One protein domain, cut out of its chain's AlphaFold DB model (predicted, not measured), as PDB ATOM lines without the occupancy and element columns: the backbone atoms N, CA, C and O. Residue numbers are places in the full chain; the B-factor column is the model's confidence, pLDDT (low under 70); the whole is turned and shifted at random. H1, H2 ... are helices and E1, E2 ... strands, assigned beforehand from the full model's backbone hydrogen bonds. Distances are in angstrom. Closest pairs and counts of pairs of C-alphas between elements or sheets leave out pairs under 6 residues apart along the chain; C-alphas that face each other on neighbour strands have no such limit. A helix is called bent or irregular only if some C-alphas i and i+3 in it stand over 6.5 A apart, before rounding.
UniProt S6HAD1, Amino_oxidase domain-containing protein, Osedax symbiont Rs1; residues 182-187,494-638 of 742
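AT A GLANCE: This is residues 182 to 187 and 494 to 638 of the 742 residues of the protein "Amino_oxidase domain-containing protein" of Osedax symbiont Rs1 (UniProt S6HAD1). A twisted sheet of six strands has the long helix H2 crossing one of its faces, and no named helix covers the other face. H3 packs on residues 575 to 579 of H2, off the sheet, while short H1 follows directly on E5, and the loop residues 508 to 514 stick out. The printed part has 151 residues, with E1 E2 E3 E4 E5 H1 H2 H3 E6 along the chain and the mixed sheet in the order E1 E3 E4 E5 E2 E6. The class is mixed, helices and strands, with under half of the residues in named elements. The whole is compact, with a radius of gyration of the C-alphas of 15.7 A and spans of 49 by 41 by 30 A.

IN THESE COORDINATES: E1, residues 182 to 185, begins with C-alpha 182 at (43.094, 45.950, 11.675) and is 9.8 A long. After the cut come E2, residues 494 to 499, 16.8 A, and E3, residues 521 to 524, 10.2 A. E4, residues 530 to 534, measures 13.1 A, and E5, residues 543 to 550, 19.9 A; E5 bends by 55 degrees at residue 546. H1 is residues 551 to 555, 6.1 A. H2, residues 563 to 580, is 26.2 A long, from C-alpha 563 at (28.325, 54.479, -8.312). H3, residues 592 to 606, is 19.7 A long and only just irregular: C-alphas 594 and 597 are 7.0 A apart. E6, residues 626 to 630, 13.5 A, ends with C-alpha 630 at (28.902, 62.278, -1.810).

HOW THE PARTS SIT: Edge strand E1 is parallel to E3, with N 183 and O 521 2.8 A apart. E3, E4 and E5 form a meander, each the antiparallel neighbour of the one before, in two hairpins; N 531 and O 522 are 2.8 A apart, as are N 545 and O 532. E2 is antiparallel to E5, N 496 to O 547 2.9 A, closing a Greek key of E2 E3 E4 E5, a meander whose last strand neighbours the strand before it in the chain. Edge strand E6 is antiparallel to E2, N 497 to O 627 2.8 A. H2 and the sheet make two layers, a helix on one face; H2 has a height over the sheet of 8.3 A, lies over E5 and E2, and runs across the strands at 78 degrees to E2 on the local plane. H1 is on the sheet and only just at the sheet's level, with a height of 3.6 A. H3 touches H2, closest at the C-alphas of Gly 575 and Phe 599, 6.3 A, at a steep tilt of 63 degrees, opposite ways; H3 is not on the sheet. Every O i to N i+4 pair is within hydrogen-bond range in H1 and H2, and 9 of 11 in H3.

THE WHOLE: The C-alphas of Leu 513 and Leu 636, the two farthest apart, are 49.7 A apart. Residues 188 to 493 are not printed, and C-alphas 187 and 494 are 22.1 A apart across this cut. The links E2 to E3, H2 to H3 and H3 to E6 are long. The pLDDT is under 70 at residues 513 to 515, 582 to 589 and 615 to 618.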
ATOM      1  N   THR A 182      42.820  44.765  12.494       87.56
ATOM      2  CA  THR A 182      43.094  45.950  11.675       87.56
ATOM      3  C   THR A 182      44.269  45.657  10.755       87.56
ATOM      4  O   THR A 182      45.339  45.285  11.224       87.56
ATOM      5  N   GLY A 183      44.090  45.811   9.449       87.62
ATOM      6  CA  GLY A 183      45.174  45.722   8.480       87.62
ATOM      7  C   GLY A 183      45.685  47.104   8.105       87.62
ATOM      8  O   GLY A 183      44.906  47.990   7.767       87.62
ATOM      9  N   ILE A 184      46.998  47.289   8.130       85.44
ATOM     10  CA  ILE A 184      47.656  48.504   7.657       85.44
ATOM     11  C   ILE A 184      48.393  48.149   6.368       85.44
ATOM     12  O   ILE A 184      49.348  47.371   6.379       85.44
ATOM     13  N   TYR A 185      47.952  48.717   5.250       85.69
ATOM     14  CA  TYR A 185      48.593  48.523   3.952       85.69
ATOM     15  C   TYR A 185      49.166  49.842   3.458       85.69
ATOM     16  O   TYR A 185      48.426  50.770   3.126       85.69
ATOM     17  N   PHE A 186      50.487  49.898   3.363       81.00
ATOM     18  CA  PHE A 186      51.177  51.056   2.824       81.00
ATOM     19  C   PHE A 186      51.859  50.759   1.514       81.00
ATOM     20  O   PHE A 186      52.402  49.676   1.277       81.00
ATOM     21  N   ASN A 187      51.964  51.854   0.778       73.81
ATOM     22  CA  ASN A 187      52.865  52.068  -0.310       73.81
ATOM     23  C   ASN A 187      52.434  51.324  -1.560       73.81
ATOM     24  O   ASN A 187      53.266  50.637  -2.132       73.81
ATOM     25  N   CYS A 494      32.811  61.093   1.398       97.31
ATOM     26  CA  CYS A 494      32.334  60.074   0.482       97.31
ATOM     27  C   CYS A 494      32.367  58.708   1.162       97.31
ATOM     28  O   CYS A 494      33.369  58.353   1.790       97.31
ATOM     29  N   LYS A 495      31.286  57.939   1.006       97.88
ATOM     30  CA  LYS A 495      31.235  56.528   1.399       97.88
ATOM     31  C   LYS A 495      30.850  55.675   0.211       97.88
ATOM     32  O   LYS A 495      29.920  56.030  -0.505       97.88
ATOM     33  N   VAL A 496      31.537  54.553   0.060       97.75
ATOM     34  CA  VAL A 496      31.231  53.517  -0.926       97.75
ATOM     35  C   VAL A 496      30.933  52.239  -0.157       97.75
ATOM     36  O   VAL A 496      31.810  51.706   0.524       97.75
ATOM     37  N   PHE A 497      29.694  51.769  -0.237       96.94
ATOM     38  CA  PHE A 497      29.213  50.578   0.446       96.94
ATOM     39  C   PHE A 497      28.973  49.430  -0.522       96.94
ATOM     40  O   PHE A 497      28.408  49.625  -1.598       96.94
ATOM     41  N   LEU A 498      29.341  48.228  -0.086       95.38
ATOM     42  CA  LEU A 498      29.031  46.966  -0.746       95.38
ATOM     43  C   LEU A 498      28.226  46.079   0.204       95.38
ATOM     44  O   LEU A 498      28.536  45.994   1.399       95.38
ATOM     45  N   ASP A 499      27.214  45.400  -0.335       92.62
ATOM     46  CA  ASP A 499      26.528  44.334   0.395       92.62
ATOM     47  C   ASP A 499      27.360  43.043   0.357       92.62
ATOM     48  O   ASP A 499      28.043  42.756  -0.632       92.62
ATOM     49  N   LEU A 500      27.290  42.252   1.427       93.19
ATOM     50  CA  LEU A 500      28.051  41.014   1.553       93.19
ATOM     51  C   LEU A 500      27.145  39.784   1.464       93.19
ATOM     52  O   LEU A 500      26.127  39.705   2.143       93.19
ATOM     53  N   ASN A 501      27.533  38.794   0.662       91.12
ATOM     54  CA  ASN A 501      26.930  37.454   0.679       91.12
ATOM     55  C   ASN A 501      27.333  36.689   1.950       91.12
ATOM     56  O   ASN A 501      26.511  36.034   2.587       91.12
ATOM     57  N   GLU A 502      28.609  36.804   2.319       91.81
ATOM     58  CA  GLU A 502      29.224  36.201   3.496       91.81
ATOM     59  C   GLU A 502      30.143  37.230   4.164       91.81
ATOM     60  O   GLU A 502      30.701  38.115   3.514       91.81
ATOM     61  N   ILE A 503      30.336  37.099   5.472       93.00
ATOM     62  CA  ILE A 503      31.321  37.896   6.201       93.00
ATOM     63  C   ILE A 503      32.729  37.387   5.841       93.00
ATOM     64  O   ILE A 503      33.005  36.199   5.983       93.00
ATOM     65  N   TYR A 504      33.618  38.278   5.385       92.12
ATOM     66  CA  TYR A 504      34.986  37.913   4.973       92.12
ATOM     67  C   TYR A 504      35.999  37.870   6.126       92.12
ATOM     68  O   TYR A 504      37.109  37.368   5.945       92.12
ATOM     69  N   TRP A 505      35.652  38.432   7.286       92.56
ATOM     70  CA  TRP A 505      36.524  38.502   8.458       92.56
ATOM     71  C   TRP A 505      36.193  37.406   9.485       92.56
ATOM     72  O   TRP A 505      35.095  36.844   9.468       92.56
ATOM     73  N   PRO A 506      37.115  37.090  10.413       90.00
ATOM     74  CA  PRO A 506      36.871  36.084  11.443       90.00
ATOM     75  C   PRO A 506      35.700  36.445  12.359       90.00
ATOM     76  O   PRO A 506      35.588  37.576  12.814       90.00
ATOM     77  N   THR A 507      34.870  35.463  12.713       87.25
ATOM     78  CA  THR A 507      33.761  35.640  13.671       87.25
ATOM     79  C   THR A 507      34.029  34.998  15.035       87.25
ATOM     80  O   THR A 507      33.207  35.117  15.937       87.25
ATOM     81  N   GLY A 508      35.162  34.303  15.192       84.75
ATOM     82  CA  GLY A 508      35.535  33.620  16.431       84.75
ATOM     83  C   GLY A 508      35.996  34.561  17.550       84.75
ATOM     84  O   GLY A 508      36.433  35.695  17.316       84.75
ATOM     85  N   ASP A 509      35.942  34.057  18.781       82.75
ATOM     86  CA  ASP A 509      36.350  34.793  19.987       82.75
ATOM     87  C   ASP A 509      37.867  34.833  20.194       82.75
ATOM     88  O   ASP A 509      38.352  35.649  20.966       82.75
ATOM     89  N   THR A 510      38.614  33.995  19.476       80.94
ATOM     90  CA  THR A 510      40.076  33.910  19.559       80.94
ATOM     91  C   THR A 510      40.724  34.319  18.247       80.94
ATOM     92  O   THR A 510      40.189  34.020  17.173       80.94
ATOM     93  N   ILE A 511      41.900  34.934  18.328       81.19
ATOM     94  CA  ILE A 511      42.710  35.273  17.151       81.19
ATOM     95  C   ILE A 511      43.132  33.979  16.410       81.19
ATOM     96  O   ILE A 511      43.626  33.050  17.058       81.19
ATOM     97  N   PRO A 512      42.959  33.878  15.074       81.44
ATOM     98  CA  PRO A 512      43.443  32.739  14.290       81.44
ATOM     99  C   PRO A 512      44.959  32.532  14.435       81.44
ATOM    100  O   PRO A 512      45.743  33.455  14.224       81.44
ATOM    101  N   LEU A 513      45.372  31.310  14.794       68.94
ATOM    102  CA  LEU A 513      46.772  30.970  15.103       68.94
ATOM    103  C   LEU A 513      47.686  30.896  13.873       68.94
ATOM    104  O   LEU A 513      48.900  31.040  14.000       68.94
ATOM    105  N   ASP A 514      47.119  30.618  12.703       67.56
ATOM    106  CA  ASP A 514      47.826  30.587  11.421       67.56
ATOM    107  C   ASP A 514      48.059  31.989  10.844       67.56
ATOM    108  O   ASP A 514      48.882  32.147   9.944       67.56
ATOM    109  N   GLY A 515      47.375  33.005  11.385       65.56
ATOM    110  CA  GLY A 515      47.411  34.374  10.884       65.56
ATOM    111  C   GLY A 515      46.711  34.552   9.534       65.56
ATOM    112  O   GLY A 515      46.761  35.656   8.998       65.56
ATOM    113  N   ASP A 516      46.044  33.522   9.003       74.81
ATOM    114  CA  ASP A 516      45.449  33.502   7.662       74.81
ATOM    115  C   ASP A 516      44.006  34.033   7.701       74.81
ATOM    116  O   ASP A 516      43.026  33.294   7.817       74.81
ATOM    117  N   TYR A 517      43.869  35.361   7.704       83.38
ATOM    118  CA  TYR A 517      42.572  36.030   7.684       83.38
ATOM    119  C   TYR A 517      42.660  37.461   7.154       83.38
ATOM    120  O   TYR A 517      43.601  38.197   7.460       83.38
ATOM    121  N   ILE A 518      41.608  37.894   6.452       88.62
ATOM    122  CA  ILE A 518      41.434  39.296   6.065       88.62
ATOM    123  C   ILE A 518      40.967  40.085   7.298       88.62
ATOM    124  O   ILE A 518      39.915  39.755   7.859       88.62
ATOM    125  N   PRO A 519      41.707  41.123   7.732       90.69
ATOM    126  CA  PRO A 519      41.281  41.979   8.834       90.69
ATOM    127  C   PRO A 519      39.924  42.634   8.562       90.69
ATOM    128  O   PRO A 519      39.654  43.074   7.445       90.69
ATOM    129  N   GLN A 520      39.085  42.738   9.594       94.69
ATOM    130  CA  GLN A 520      37.768  43.376   9.492       94.69
ATOM    131  C   GLN A 520      37.851  44.820   8.980       94.69
ATOM    132  O   GLN A 520      37.023  45.229   8.161       94.69
ATOM    133  N   CYS A 521      38.870  45.558   9.427       94.38
ATOM    134  CA  CYS A 521      39.129  46.931   9.009       94.38
ATOM    135  C   CYS A 521      40.485  47.047   8.324       94.38
ATOM    136  O   CYS A 521      41.445  46.393   8.732       94.38
ATOM    137  N   LEU A 522      40.585  47.913   7.316       92.44
ATOM    138  CA  LEU A 522      41.845  48.220   6.637       92.44
ATOM    139  C   LEU A 522      42.079  49.724   6.618       92.44
ATOM    140  O   LEU A 522      41.147  50.490   6.390       92.44
ATOM    141  N   VAL A 523      43.330  50.137   6.801       91.25
ATOM    142  CA  VAL A 523      43.772  51.522   6.643       91.25
ATOM    143  C   VAL A 523      44.933  51.557   5.659       91.25
ATOM    144  O   VAL A 523      45.853  50.737   5.737       91.25
ATOM    145  N   THR A 524      44.872  52.463   4.687       91.44
ATOM    146  CA  THR A 524      45.781  52.443   3.545       91.44
ATOM    147  C   THR A 524      46.052  53.817   2.951       91.44
ATOM    148  O   THR A 524      45.226  54.718   3.023       91.44
ATOM    149  N   ASP A 525      47.224  53.976   2.338       89.50
ATOM    150  CA  ASP A 525      47.612  55.187   1.614       89.50
ATOM    151  C   ASP A 525      47.018  55.272   0.196       89.50
ATOM    152  O   ASP A 525      47.250  56.244  -0.522       89.50
ATOM    153  N   THR A 526      46.246  54.269  -0.223       91.69
ATOM    154  CA  THR A 526      45.567  54.256  -1.521       91.69
ATOM    155  C   THR A 526      44.290  55.106  -1.518       91.69
ATOM    156  O   THR A 526      43.853  55.640  -0.499       91.69
ATOM    157  N   LYS A 527      43.626  55.193  -2.677       90.25
ATOM    158  CA  LYS A 527      42.322  55.867  -2.836       90.25
ATOM    159  C   LYS A 527      41.191  55.281  -1.978       90.25
ATOM    160  O   LYS A 527      40.200  55.972  -1.773       90.25
ATOM    161  N   ILE A 528      41.340  54.052  -1.477       94.00
ATOM    162  CA  ILE A 528      40.393  53.445  -0.532       94.00
ATOM    163  C   ILE A 528      40.389  54.202   0.799       94.00
ATOM    164  O   ILE A 528      39.315  54.449   1.351       94.00
ATOM    165  N   LEU A 529      41.579  54.575   1.288       93.50
ATOM    166  CA  LEU A 529      41.877  55.082   2.631       93.50
ATOM    167  C   LEU A 529      41.478  54.167   3.785       93.50
ATOM    168  O   LEU A 529      42.343  53.749   4.550       93.50
ATOM    169  N   GLN A 530      40.188  53.883   3.945       94.62
ATOM    170  CA  GLN A 530      39.667  53.133   5.082       94.62
ATOM    171  C   GLN A 530      38.547  52.184   4.656       94.62
ATOM    172  O   GLN A 530      37.600  52.605   3.989       94.62
ATOM    173  N   VAL A 531      38.657  50.926   5.091       96.44
ATOM    174  CA  VAL A 531      37.651  49.868   4.925       96.44
ATOM    175  C   VAL A 531      37.069  49.508   6.284       96.44
ATOM    176  O   VAL A 531      37.829  49.299   7.229       96.44
ATOM    177  N   TYR A 532      35.744  49.373   6.360       96.62
ATOM    178  CA  TYR A 532      35.039  48.931   7.565       96.62
ATOM    179  C   TYR A 532      34.010  47.857   7.232       96.62
ATOM    180  O   TYR A 532      33.000  48.154   6.593       96.62
ATOM    181  N   GLY A 533      34.221  46.634   7.713       95.69
ATOM    182  CA  GLY A 533      33.190  45.598   7.733       95.69
ATOM    183  C   GLY A 533      32.401  45.625   9.041       95.69
ATOM    184  O   GLY A 533      33.009  45.565  10.106       95.69
ATOM    185  N   TYR A 534      31.068  45.685   9.007       93.38
ATOM    186  CA  TYR A 534      30.250  45.593  10.225       93.38
ATOM    187  C   TYR A 534      28.932  44.846  10.014       93.38
ATOM    188  O   TYR A 534      28.462  44.644   8.892       93.38
ATOM    189  N   VAL A 535      28.356  44.431  11.141       90.88
ATOM    190  CA  VAL A 535      27.046  43.792  11.259       90.88
ATOM    191  C   VAL A 535      26.287  44.530  12.355       90.88
ATOM    192  O   VAL A 535      26.852  44.800  13.416       90.88
ATOM    193  N   GLN A 536      25.033  44.893  12.101       86.62
ATOM    194  CA  GLN A 536      24.192  45.517  13.121       86.62
ATOM    195  C   GLN A 536      23.748  44.500  14.190       86.62
ATOM    196  O   GLN A 536      23.712  43.296  13.929       86.62
ATOM    197  N   PRO A 537      23.397  44.953  15.407       84.44
ATOM    198  CA  PRO A 537      22.974  44.065  16.487       84.44
ATOM    199  C   PRO A 537      21.826  43.136  16.069       84.44
ATOM    200  O   PRO A 537      20.798  43.582  15.566       84.44
ATOM    201  N   GLY A 538      21.992  41.832  16.290       82.81
ATOM    202  CA  GLY A 538      20.982  40.822  15.957       82.81
ATOM    203  C   GLY A 538      20.833  40.505  14.465       82.81
ATOM    204  O   GLY A 538      19.953  39.722  14.124       82.81
ATOM    205  N   GLU A 539      21.676  41.069  13.599       85.12
ATOM    206  CA  GLU A 539      21.721  40.758  12.167       85.12
ATOM    207  C   GLU A 539      22.771  39.680  11.867       85.12
ATOM    208  O   GLU A 539      23.730  39.499  12.619       85.12
ATOM    209  N   THR A 540      22.616  38.968  10.747       82.94
ATOM    210  CA  THR A 540      23.587  37.944  10.309       82.94
ATOM    211  C   THR A 540      24.315  38.313   9.024       82.94
ATOM    212  O   THR A 540      25.450  37.884   8.820       82.94
ATOM    213  N   GLN A 541      23.687  39.103   8.149       86.00
ATOM    214  CA  GLN A 541      24.317  39.586   6.922       86.00
ATOM    215  C   GLN A 541      25.058  40.901   7.197       86.00
ATOM    216  O   GLN A 541      24.458  41.870   7.678       86.00
ATOM    217  N   GLY A 542      26.352  40.942   6.880       90.56
ATOM    218  CA  GLY A 542      27.191  42.132   7.032       90.56
ATOM    219  C   GLY A 542      27.171  43.060   5.822       90.56
ATOM    220  O   GLY A 542      26.644  42.735   4.762       90.56
ATOM    221  N   VAL A 543      27.793  44.221   5.990       93.88
ATOM    222  CA  VAL A 543      28.117  45.163   4.909       93.88
ATOM    223  C   VAL A 543      29.571  45.595   5.045       93.88
ATOM    224  O   VAL A 543      30.156  45.492   6.127       93.88
ATOM    225  N   THR A 544      30.151  46.107   3.962       96.25
ATOM    226  CA  THR A 544      31.462  46.759   4.018       96.25
ATOM    227  C   THR A 544      31.404  48.158   3.425       96.25
ATOM    228  O   THR A 544      30.951  48.349   2.295       96.25
ATOM    229  N   ALA A 545      31.855  49.151   4.189       97.19
ATOM    230  CA  ALA A 545      32.274  50.422   3.621       97.19
ATOM    231  C   ALA A 545      33.653  50.190   2.997       97.19
ATOM    232  O   ALA A 545      34.654  50.239   3.707       97.19
ATOM    233  N   ILE A 546      33.710  49.901   1.693       96.88
ATOM    234  CA  ILE A 546      34.976  49.643   0.991       96.88
ATOM    235  C   ILE A 546      35.822  50.908   0.827       96.88
ATOM    236  O   ILE A 546      37.015  50.827   0.566       96.88
ATOM    237  N   SER A 547      35.220  52.086   0.983       97.31
ATOM    238  CA  SER A 547      35.955  53.337   1.124       97.31
ATOM    239  C   SER A 547      35.157  54.319   1.971       97.31
ATOM    240  O   SER A 547      33.969  54.542   1.722       97.31
ATOM    241  N   TYR A 548      35.821  54.925   2.957       96.94
ATOM    242  CA  TYR A 548      35.305  56.070   3.702       96.94
ATOM    243  C   TYR A 548      36.336  57.200   3.743       96.94
ATOM    244  O   TYR A 548      37.367  57.104   4.412       96.94
ATOM    245  N   THR A 549      36.037  58.292   3.038       95.62
ATOM    246  CA  THR A 549      36.956  59.418   2.839       95.62
ATOM    247  C   THR A 549      36.355  60.752   3.254       95.62
ATOM    248  O   THR A 549      35.134  60.934   3.310       95.62
ATOM    249  N   TRP A 550      37.242  61.703   3.539       94.75
ATOM    250  CA  TRP A 550      36.919  63.038   4.027       94.75
ATOM    251  C   TRP A 550      37.750  64.086   3.283       94.75
ATOM    252  O   TRP A 550      38.824  63.790   2.764       94.75
ATOM    253  N   GLU A 551      37.249  65.317   3.230       93.19
ATOM    254  CA  GLU A 551      37.957  66.490   2.709       93.19
ATOM    255  C   GLU A 551      38.595  66.248   1.335       93.19
ATOM    256  O   GLU A 551      37.906  65.827   0.405       93.19
ATOM    257  N   ASP A 552      39.888  66.530   1.177       91.69
ATOM    258  CA  ASP A 552      40.592  66.412  -0.097       91.69
ATOM    259  C   ASP A 552      40.533  64.982  -0.653       91.69
ATOM    260  O   ASP A 552      40.489  64.806  -1.869       91.69
ATOM    261  N   ASP A 553      40.453  63.961   0.202       93.62
ATOM    262  CA  ASP A 553      40.335  62.569  -0.231       93.62
ATOM    263  C   ASP A 553      38.960  62.246  -0.804       93.62
ATOM    264  O   ASP A 553      38.859  61.575  -1.828       93.62
ATOM    265  N   SER A 554      37.908  62.800  -0.204       95.00
ATOM    266  CA  SER A 554      36.553  62.714  -0.752       95.00
ATOM    267  C   SER A 554      36.406  63.548  -2.026       95.00
ATOM    268  O   SER A 554      35.781  63.105  -2.991       95.00
ATOM    269  N   ARG A 555      37.023  64.737  -2.072       92.94
ATOM    270  CA  ARG A 555      36.954  65.641  -3.230       92.94
ATOM    271  C   ARG A 555      37.555  65.033  -4.493       92.94
ATOM    272  O   ARG A 555      37.032  65.290  -5.575       92.94
ATOM    273  N   LYS A 556      38.595  64.197  -4.370       92.12
ATOM    274  CA  LYS A 556      39.177  63.436  -5.496       92.12
ATOM    275  C   LYS A 556      38.137  62.576  -6.221       92.12
ATOM    276  O   LYS A 556      38.289  62.340  -7.415       92.12
ATOM    277  N   LEU A 557      37.108  62.123  -5.505       93.69
ATOM    278  CA  LEU A 557      36.098  61.195  -6.009       93.69
ATOM    279  C   LEU A 557      34.851  61.907  -6.560       93.69
ATOM    280  O   LEU A 557      34.041  61.266  -7.210       93.69
ATOM    281  N   LEU A 558      34.686  63.220  -6.347       90.50
ATOM    282  CA  LEU A 558      33.426  63.932  -6.643       90.50
ATOM    283  C   LEU A 558      32.992  63.910  -8.113       90.50
ATOM    284  O   LEU A 558      31.805  64.054  -8.394       90.50
ATOM    285  N   SER A 559      33.931  63.785  -9.053       89.94
ATOM    286  CA  SER A 559      33.616  63.710 -10.485       89.94
ATOM    287  C   SER A 559      33.176  62.315 -10.938       89.94
ATOM    288  O   SER A 559      32.716  62.164 -12.072       89.94
ATOM    289  N   MET A 560      33.316  61.301 -10.082       90.31
ATOM    290  CA  MET A 560      32.894  59.929 -10.351       90.31
ATOM    291  C   MET A 560      31.406  59.821 -10.018       90.31
ATOM    292  O   MET A 560      31.029  59.700  -8.864       90.31
ATOM    293  N   THR A 561      30.565  59.945 -11.044       87.56
ATOM    294  CA  THR A 561      29.095  60.022 -10.909       87.56
ATOM    295  C   THR A 561      28.381  58.691 -11.139       87.56
ATOM    296  O   THR A 561      27.168  58.618 -10.983       87.56
ATOM    297  N   ASP A 562      29.122  57.655 -11.537       93.12
ATOM    298  CA  ASP A 562      28.621  56.289 -11.666       93.12
ATOM    299  C   ASP A 562      29.072  55.482 -10.446       93.12
ATOM    300  O   ASP A 562      30.252  55.141 -10.306       93.12
ATOM    301  N   ASP A 563      28.116  55.200  -9.565       93.31
ATOM    302  CA  ASP A 563      28.325  54.479  -8.312       93.31
ATOM    303  C   ASP A 563      28.922  53.086  -8.535       93.31
ATOM    304  O   ASP A 563      29.846  52.689  -7.821       93.31
ATOM    305  N   ASN A 564      28.448  52.359  -9.554       92.06
ATOM    306  CA  ASN A 564      28.909  51.004  -9.852       92.06
ATOM    307  C   ASN A 564      30.359  51.023 -10.339       92.06
ATOM    308  O   ASN A 564      31.162  50.174  -9.947       92.06
ATOM    309  N   GLU A 565      30.717  52.006 -11.167       91.44
ATOM    310  CA  GLU A 565      32.095  52.177 -11.623       91.44
ATOM    311  C   GLU A 565      33.023  52.596 -10.476       91.44
ATOM    312  O   GLU A 565      34.118  52.046 -10.345       91.44
ATOM    313  N   LEU A 566      32.589  53.513  -9.602       94.75
ATOM    314  CA  LEU A 566      33.360  53.893  -8.418       94.75
ATOM    315  C   LEU A 566      33.578  52.690  -7.490       94.75
ATOM    316  O   LEU A 566      34.712  52.416  -7.088       94.75
ATOM    317  N   ALA A 567      32.519  51.936  -7.194       95.00
ATOM    318  CA  ALA A 567      32.580  50.716  -6.398       95.00
ATOM    319  C   ALA A 567      33.525  49.675  -7.010       95.00
ATOM    320  O   ALA A 567      34.353  49.099  -6.302       95.00
ATOM    321  N   ARG A 568      33.469  49.483  -8.333       92.31
ATOM    322  CA  ARG A 568      34.375  48.593  -9.066       92.31
ATOM    323  C   ARG A 568      35.834  49.037  -8.955       92.31
ATOM    324  O   ARG A 568      36.701  48.195  -8.744       92.31
ATOM    325  N   ILE A 569      36.116  50.337  -9.066       92.69
ATOM    326  CA  ILE A 569      37.473  50.890  -8.919       92.69
ATOM    327  C   ILE A 569      38.013  50.660  -7.503       92.69
ATOM    328  O   ILE A 569      39.180  50.291  -7.354       92.69
ATOM    329  N   MET A 570      37.181  50.848  -6.475       95.31
ATOM    330  CA  MET A 570      37.570  50.568  -5.088       95.31
ATOM    331  C   MET A 570      37.801  49.073  -4.863       95.31
ATOM    332  O   MET A 570      38.794  48.687  -4.253       95.31
ATOM    333  N   LEU A 571      36.943  48.217  -5.415       93.62
ATOM    334  CA  LEU A 571      37.084  46.768  -5.292       93.62
ATOM    335  C   LEU A 571      38.321  46.228  -6.024       93.62
ATOM    336  O   LEU A 571      39.016  45.365  -5.494       93.62
ATOM    337  N   LEU A 572      38.643  46.774  -7.197       90.75
ATOM    338  CA  LEU A 572      39.872  46.456  -7.922       90.75
ATOM    339  C   LEU A 572      41.119  46.833  -7.110       90.75
ATOM    340  O   LEU A 572      42.064  46.050  -7.037       90.75
ATOM    341  N   GLU A 573      41.119  48.012  -6.480       92.44
ATOM    342  CA  GLU A 573      42.229  48.444  -5.626       92.44
ATOM    343  C   GLU A 573      42.424  47.497  -4.436       92.44
ATOM    344  O   GLU A 573      43.549  47.074  -4.165       92.44
ATOM    345  N   LEU A 574      41.328  47.098  -3.779       92.00
ATOM    346  CA  LEU A 574      41.362  46.117  -2.696       92.00
ATOM    347  C   LEU A 574      41.944  44.784  -3.183       92.00
ATOM    348  O   LEU A 574      42.788  44.199  -2.508       92.00
ATOM    349  N   GLY A 575      41.552  44.328  -4.374       88.94
ATOM    350  CA  GLY A 575      42.094  43.114  -4.982       88.94
ATOM    351  C   GLY A 575      43.601  43.162  -5.185       88.94
ATOM    352  O   GLY A 575      44.298  42.210  -4.845       88.94
ATOM    353  N   ILE A 576      44.124  44.289  -5.670       86.75
ATOM    354  CA  ILE A 576      45.568  44.490  -5.844       86.75
ATOM    355  C   ILE A 576      46.294  44.454  -4.490       86.75
ATOM    356  O   ILE A 576      47.386  43.890  -4.397       86.75
ATOM    357  N   MET A 577      45.699  45.031  -3.441       87.88
ATOM    358  CA  MET A 577      46.254  44.997  -2.083       87.88
ATOM    359  C   MET A 577      46.298  43.567  -1.530       87.88
ATOM    360  O   MET A 577      47.347  43.121  -1.070       87.88
ATOM    361  N   LEU A 578      45.185  42.834  -1.623       86.00
ATOM    362  CA  LEU A 578      45.076  41.447  -1.156       86.00
ATOM    363  C   LEU A 578      45.958  40.486  -1.965       86.00
ATOM    364  O   LEU A 578      46.476  39.517  -1.414       86.00
ATOM    365  N   TRP A 579      46.159  40.752  -3.258       83.00
ATOM    366  CA  TRP A 579      47.090  39.999  -4.098       83.00
ATOM    367  C   TRP A 579      48.524  40.106  -3.591       83.00
ATOM    368  O   TRP A 579      49.186  39.087  -3.445       83.00
ATOM    369  N   ARG A 580      48.995  41.314  -3.275       79.69
ATOM    370  CA  ARG A 580      50.385  41.540  -2.843       79.69
ATOM    371  C   ARG A 580      50.703  41.033  -1.445       79.69
ATOM    372  O   ARG A 580      51.872  40.829  -1.129       79.69
ATOM    373  N   ASP A 581      49.676  40.810  -0.635       76.44
ATOM    374  CA  ASP A 581      49.820  40.081   0.621       76.44
ATOM    375  C   ASP A 581      50.187  38.593   0.387       76.44
ATOM    376  O   ASP A 581      50.684  37.933   1.298       76.44
ATOM    377  N   ASP A 582      50.025  38.091  -0.852       65.56
ATOM    378  CA  ASP A 582      50.295  36.731  -1.357       65.56
ATOM    379  C   ASP A 582      49.466  35.600  -0.700       65.56
ATOM    380  O   ASP A 582      49.628  34.434  -1.063       65.56
ATOM    381  N   GLU A 583      48.539  35.910   0.216       63.31
ATOM    382  CA  GLU A 583      47.752  34.907   0.964       63.31
ATOM    383  C   GLU A 583      46.390  34.584   0.317       63.31
ATOM    384  O   GLU A 583      45.989  33.423   0.258       63.31
ATOM    385  N   TYR A 584      45.696  35.571  -0.265       60.47
ATOM    386  CA  TYR A 584      44.282  35.396  -0.660       60.47
ATOM    387  C   TYR A 584      44.050  35.065  -2.133       60.47
ATOM    388  O   TYR A 584      42.985  34.572  -2.499       60.47
ATOM    389  N   THR A 585      45.030  35.336  -2.996       60.94
ATOM    390  CA  THR A 585      44.898  35.135  -4.454       60.94
ATOM    391  C   THR A 585      45.536  33.838  -4.953       60.94
ATOM    392  O   THR A 585      45.565  33.584  -6.152       60.94
ATOM    393  N   GLN A 586      45.991  32.990  -4.022       61.44
ATOM    394  CA  GLN A 586      46.523  31.639  -4.238       61.44
ATOM    395  C   GLN A 586      47.795  31.525  -5.096       61.44
ATOM    396  O   GLN A 586      48.191  30.405  -5.426       61.44
ATOM    397  N   VAL A 587      48.476  32.624  -5.447       63.12
ATOM    398  CA  VAL A 587      49.675  32.531  -6.297       63.12
ATOM    399  C   VAL A 587      50.762  33.535  -5.902       63.12
ATOM    400  O   VAL A 587      50.876  34.623  -6.467       63.12
ATOM    401  N   ALA A 588      51.609  33.130  -4.954       67.31
ATOM    402  CA  ALA A 588      52.772  33.910  -4.543       67.31
ATOM    403  C   ALA A 588      53.689  34.220  -5.739       67.31
ATOM    404  O   ALA A 588      54.147  33.313  -6.443       67.31
ATOM    405  N   GLY A 589      53.970  35.506  -5.964       69.62
ATOM    406  CA  GLY A 589      54.845  35.967  -7.048       69.62
ATOM    407  C   GLY A 589      54.240  35.929  -8.460       69.62
ATOM    408  O   GLY A 589      54.973  36.160  -9.426       69.62
ATOM    409  N   ALA A 590      52.940  35.660  -8.606       74.88
ATOM    410  CA  ALA A 590      52.240  35.774  -9.887       74.88
ATOM    411  C   ALA A 590      51.971  37.225 -10.278       74.88
ATOM    412  O   ALA A 590      51.909  38.103  -9.427       74.88
ATOM    413  N   THR A 591      51.763  37.486 -11.566       82.62
ATOM    414  CA  THR A 591      51.264  38.776 -12.059       82.62
ATOM    415  C   THR A 591      49.811  39.012 -11.635       82.62
ATOM    416  O   THR A 591      49.056  38.066 -11.423       82.62
ATOM    417  N   TRP A 592      49.367  40.275 -11.592       83.19
ATOM    418  CA  TRP A 592      47.957  40.597 -11.317       83.19
ATOM    419  C   TRP A 592      46.987  39.856 -12.254       83.19
ATOM    420  O   TRP A 592      45.976  39.337 -11.799       83.19
ATOM    421  N   SER A 593      47.313  39.736 -13.546       82.88
ATOM    422  CA  SER A 593      46.496  38.981 -14.509       82.88
ATOM    423  C   SER A 593      46.351  37.500 -14.158       82.88
ATOM    424  O   SER A 593      45.318  36.906 -14.444       82.88
ATOM    425  N   GLU A 594      47.371  36.903 -13.542       83.50
ATOM    426  CA  GLU A 594      47.352  35.503 -13.106       83.50
ATOM    427  C   GLU A 594      46.621  35.328 -11.764       83.50
ATOM    428  O   GLU A 594      46.008  34.287 -11.543       83.50
ATOM    429  N   ALA A 595      46.639  36.344 -10.896       82.31
ATOM    430  CA  ALA A 595      45.923  36.370  -9.616       82.31
ATOM    431  C   ALA A 595      44.429  36.735  -9.751       82.31
ATOM    432  O   ALA A 595      43.616  36.384  -8.892       82.31
ATOM    433  N   LEU A 596      44.060  37.430 -10.832       84.69
ATOM    434  CA  LEU A 596      42.717  37.953 -11.082       84.69
ATOM    435  C   LEU A 596      41.600  36.897 -10.964       84.69
ATOM    436  O   LEU A 596      40.604  37.208 -10.312       84.69
ATOM    437  N   PRO A 597      41.721  35.665 -11.509       86.06
ATOM    438  CA  PRO A 597      40.677  34.649 -11.360       86.06
ATOM    439  C   PRO A 597      40.392  34.285  -9.896       86.06
ATOM    440  O   PRO A 597      39.235  34.219  -9.500       86.06
ATOM    441  N   GLY A 598      41.432  34.133  -9.066       84.25
ATOM    442  CA  GLY A 598      41.258  33.834  -7.641       84.25
ATOM    443  C   GLY A 598      40.583  34.978  -6.880       84.25
ATOM    444  O   GLY A 598      39.753  34.743  -6.003       84.25
ATOM    445  N   PHE A 599      40.879  36.229  -7.247       87.25
ATOM    446  CA  PHE A 599      40.179  37.377  -6.673       87.25
ATOM    447  C   PHE A 599      38.729  37.496  -7.167       87.25
ATOM    448  O   PHE A 599      37.853  37.853  -6.385       87.25
ATOM    449  N   ARG A 600      38.434  37.142  -8.424       87.81
ATOM    450  CA  ARG A 600      37.050  37.054  -8.924       87.81
ATOM    451  C   ARG A 600      36.244  36.019  -8.144       87.81
ATOM    452  O   ARG A 600      35.138  36.334  -7.719       87.81
ATOM    453  N   ASP A 601      36.814  34.844  -7.870       88.12
ATOM    454  CA  ASP A 601      36.177  33.824  -7.024       88.12
ATOM    455  C   ASP A 601      35.900  34.356  -5.609       88.12
ATOM    456  O   ASP A 601      34.822  34.135  -5.048       88.12
ATOM    457  N   TRP A 602      36.843  35.120  -5.043       89.56
ATOM    458  CA  TRP A 602      36.645  35.817  -3.772       89.56
ATOM    459  C   TRP A 602      35.486  36.824  -3.852       89.56
ATOM    460  O   TRP A 602      34.619  36.831  -2.978       89.56
ATOM    461  N   CYS A 603      35.413  37.633  -4.914       91.88
ATOM    462  CA  CYS A 603      34.323  38.588  -5.112       91.88
ATOM    463  C   CYS A 603      32.968  37.896  -5.285       91.88
ATOM    464  O   CYS A 603      32.012  38.304  -4.636       91.88
ATOM    465  N   VAL A 604      32.877  36.830  -6.089       91.94
ATOM    466  CA  VAL A 604      31.646  36.034  -6.254       91.94
ATOM    467  C   VAL A 604      31.173  35.488  -4.907       91.94
ATOM    468  O   VAL A 604      29.977  35.509  -4.607       91.94
ATOM    469  N   ARG A 605      32.111  35.026  -4.073       91.81
ATOM    470  CA  ARG A 605      31.794  34.508  -2.745       91.81
ATOM    471  C   ARG A 605      31.282  35.588  -1.802       91.81
ATOM    472  O   ARG A 605      30.264  35.370  -1.158       91.81
ATOM    473  N   TYR A 606      31.983  36.714  -1.685       93.00
ATOM    474  CA  TYR A 606      31.739  37.666  -0.599       93.00
ATOM    475  C   TYR A 606      30.923  38.889  -1.004       93.00
ATOM    476  O   TYR A 606      30.179  39.395  -0.175       93.00
ATOM    477  N   ILE A 607      31.016  39.365  -2.245       93.88
ATOM    478  CA  ILE A 607      30.384  40.611  -2.686       93.88
ATOM    479  C   ILE A 607      29.063  40.303  -3.386       93.88
ATOM    480  O   ILE A 607      29.017  39.728  -4.477       93.88
ATOM    481  N   LYS A 608      27.958  40.716  -2.769       91.06
ATOM    482  CA  LYS A 608      26.635  40.525  -3.357       91.06
ATOM    483  C   LYS A 608      26.465  41.431  -4.573       91.06
ATOM    484  O   LYS A 608      26.901  42.580  -4.590       91.06
ATOM    485  N   GLY A 609      25.837  40.899  -5.621       88.25
ATOM    486  CA  GLY A 609      25.671  41.616  -6.886       88.25
ATOM    487  C   GLY A 609      26.957  41.762  -7.704       88.25
ATOM    488  O   GLY A 609      26.937  42.491  -8.698       88.25
ATOM    489  N   TYR A 610      28.047  41.085  -7.323       92.12
ATOM    490  CA  TYR A 610      29.202  40.923  -8.197       92.12
ATOM    491  C   TYR A 610      28.861  39.976  -9.351       92.12
ATOM    492  O   TYR A 610      28.324  38.889  -9.125       92.12
ATOM    493  N   ASN A 611      29.156  40.384 -10.583       87.38
ATOM    494  CA  ASN A 611      28.897  39.577 -11.768       87.38
ATOM    495  C   ASN A 611      30.101  39.589 -12.716       87.38
ATOM    496  O   ASN A 611      30.406  40.606 -13.345       87.38
ATOM    497  N   ASP A 612      30.755  38.435 -12.824       84.06
ATOM    498  CA  ASP A 612      31.919  38.247 -13.693       84.06
ATOM    499  C   ASP A 612      31.537  38.073 -15.176       84.06
ATOM    500  O   ASP A 612      32.338  38.355 -16.061       84.06
ATOM    501  N   ASP A 613      30.287  37.691 -15.472       78.94
ATOM    502  CA  ASP A 613      29.812  37.415 -16.835       78.94
ATOM    503  C   ASP A 613      29.458  38.684 -17.634       78.94
ATOM    504  O   ASP A 613      29.262  38.622 -18.850       78.94
ATOM    505  N   LEU A 614      29.329  39.845 -16.978       71.75
ATOM    506  CA  LEU A 614      28.884  41.088 -17.629       71.75
ATOM    507  C   LEU A 614      29.982  41.813 -18.422       71.75
ATOM    508  O   LEU A 614      29.679  42.782 -19.119       71.75
ATOM    509  N   ARG A 615      31.237  41.344 -18.384       68.88
ATOM    510  CA  ARG A 615      32.364  41.966 -19.097       68.88
ATOM    511  C   ARG A 615      33.139  40.975 -19.976       68.88
ATOM    512  O   ARG A 615      32.995  39.764 -19.827       68.88
ATOM    513  N   PRO A 616      33.954  41.459 -20.938       60.25
ATOM    514  CA  PRO A 616      34.864  40.601 -21.692       60.25
ATOM    515  C   PRO A 616      35.788  39.806 -20.759       60.25
ATOM    516  O   PRO A 616      36.157  40.295 -19.695       60.25
ATOM    517  N   MET A 617      36.214  38.618 -21.197       53.88
ATOM    518  CA  MET A 617      36.965  37.632 -20.397       53.88
ATOM    519  C   MET A 617      38.222  38.204 -19.692       53.88
ATOM    520  O   MET A 617      38.612  37.691 -18.644       53.88
ATOM    521  N   ASP A 618      38.779  39.312 -20.198       58.91
ATOM    522  CA  ASP A 618      40.009  39.966 -19.727       58.91
ATOM    523  C   ASP A 618      39.803  41.191 -18.792       58.91
ATOM    524  O   ASP A 618      40.786  41.836 -18.431       58.91
ATOM    525  N   ASP A 619      38.570  41.552 -18.396       72.31
ATOM    526  CA  ASP A 619      38.291  42.736 -17.545       72.31
ATOM    527  C   ASP A 619      37.731  42.363 -16.160       72.31
ATOM    528  O   ASP A 619      37.118  41.318 -15.986       72.31
ATOM    529  N   PHE A 620      37.942  43.193 -15.142       80.69
ATOM    530  CA  PHE A 620      37.393  42.956 -13.802       80.69
ATOM    531  C   PHE A 620      35.859  43.114 -13.807       80.69
ATOM    532  O   PHE A 620      35.372  44.122 -14.322       80.69
ATOM    533  N   GLY A 621      35.127  42.138 -13.244       82.75
ATOM    534  CA  GLY A 621      33.656  42.071 -13.245       82.75
ATOM    535  C   GLY A 621      32.932  43.283 -12.641       82.75
ATOM    536  O   GLY A 621      33.543  44.194 -12.077       82.75
ATOM    537  N   GLU A 622      31.604  43.311 -12.772       85.25
ATOM    538  CA  GLU A 622      30.776  44.452 -12.349       85.25
ATOM    539  C   GLU A 622      30.227  44.297 -10.934       85.25
ATOM    540  O   GLU A 622      29.897  43.197 -10.498       85.25
ATOM    541  N   VAL A 623      30.071  45.425 -10.238       86.31
ATOM    542  CA  VAL A 623      29.387  45.511  -8.945       86.31
ATOM    543  C   VAL A 623      28.045  46.186  -9.178       86.31
ATOM    544  O   VAL A 623      27.998  47.372  -9.478       86.31
ATOM    545  N   THR A 624      26.956  45.429  -9.062       84.19
ATOM    546  CA  THR A 624      25.596  45.932  -9.348       84.19
ATOM    547  C   THR A 624      24.791  46.277  -8.096       84.19
ATOM    548  O   THR A 624      23.736  46.901  -8.193       84.19
ATOM    549  N   GLN A 625      25.276  45.873  -6.916       86.06
ATOM    550  CA  GLN A 625      24.667  46.180  -5.621       86.06
ATOM    551  C   GLN A 625      25.668  46.924  -4.739       86.06
ATOM    552  O   GLN A 625      26.311  46.354  -3.858       86.06
ATOM    553  N   CYS A 626      25.798  48.220  -4.998       92.69
ATOM    554  CA  CYS A 626      26.546  49.146  -4.160       92.69
ATOM    555  C   CYS A 626      25.683  50.359  -3.810       92.69
ATOM    556  O   CYS A 626      24.627  50.570  -4.409       92.69
ATOM    557  N   GLN A 627      26.117  51.133  -2.821       94.50
ATOM    558  CA  GLN A 627      25.568  52.454  -2.531       94.50
ATOM    559  C   GLN A 627      26.714  53.433  -2.331       94.50
ATOM    560  O   GLN A 627      27.660  53.143  -1.594       94.50
ATOM    561  N   VAL A 628      26.615  54.602  -2.954       96.38
ATOM    562  CA  VAL A 628      27.582  55.683  -2.787       96.38
ATOM    563  C   VAL A 628      26.859  56.918  -2.276       96.38
ATOM    564  O   VAL A 628      25.718  57.188  -2.636       96.38
ATOM    565  N   ILE A 629      27.521  57.679  -1.411       95.81
ATOM    566  CA  ILE A 629      27.085  59.037  -1.087       95.81
ATOM    567  C   ILE A 629      28.260  59.988  -1.182       95.81
ATOM    568  O   ILE A 629      29.323  59.732  -0.615       95.81
ATOM    569  N   HIS A 630      28.029  61.117  -1.841       96.94
ATOM    570  CA  HIS A 630      28.902  62.278  -1.810       96.94
ATOM    571  C   HIS A 630      28.163  63.403  -1.092       96.94
ATOM    572  O   HIS A 630      27.409  64.142  -1.716       96.94
ATOM    573  N   TRP A 631      28.412  63.599   0.205       95.62
ATOM    574  CA  TRP A 631      27.695  64.625   0.980       95.62
ATOM    575  C   TRP A 631      27.881  66.048   0.440       95.62
ATOM    576  O   TRP A 631      27.058  66.921   0.701       95.62
ATOM    577  N   ALA A 632      28.953  66.300  -0.315       93.69
ATOM    578  CA  ALA A 632      29.164  67.578  -0.992       93.69
ATOM    579  C   ALA A 632      28.238  67.792  -2.210       93.69
ATOM    580  O   ALA A 632      27.990  68.943  -2.558       93.69
ATOM    581  N   ASN A 633      27.721  66.718  -2.820       93.44
ATOM    582  CA  ASN A 633      26.746  66.762  -3.917       93.44
ATOM    583  C   ASN A 633      25.291  66.753  -3.412       93.44
ATOM    584  O   ASN A 633      24.378  67.006  -4.188       93.44
ATOM    585  N   GLU A 634      25.071  66.488  -2.122       92.69
ATOM    586  CA  GLU A 634      23.744  66.527  -1.511       92.69
ATOM    587  C   GLU A 634      23.253  67.973  -1.393       92.69
ATOM    588  O   GLU A 634      23.707  68.735  -0.532       92.69
ATOM    589  N   ASP A 635      22.317  68.363  -2.260       88.94
ATOM    590  CA  ASP A 635      21.979  69.768  -2.482       88.94
ATOM    591  C   ASP A 635      21.500  70.503  -1.232       88.94
ATOM    592  O   ASP A 635      21.876  71.656  -1.035       88.94
ATOM    593  N   LEU A 636      20.740  69.838  -0.364       90.62
ATOM    594  CA  LEU A 636      20.180  70.422   0.858       90.62
ATOM    595  C   LEU A 636      21.133  70.374   2.064       90.62
ATOM    596  O   LEU A 636      20.767  70.833   3.147       90.62
ATOM    597  N   TYR A 637      22.348  69.844   1.892       90.94
ATOM    598  CA  TYR A 637      23.333  69.674   2.967       90.94
ATOM    599  C   TYR A 637      24.658  70.360   2.638       90.94
ATOM    600  O   TYR A 637      25.154  71.147   3.454       90.94
ATOM    601  N   LYS A 638      25.186  70.100   1.432       89.31
ATOM    602  CA  LYS A 638      26.437  70.642   0.877       89.31
ATOM    603  C   LYS A 638      27.639  70.400   1.793       89.31
ATOM    604  O   LYS A 638      28.404  71.309   2.107       89.31
TER     605      LYS A 638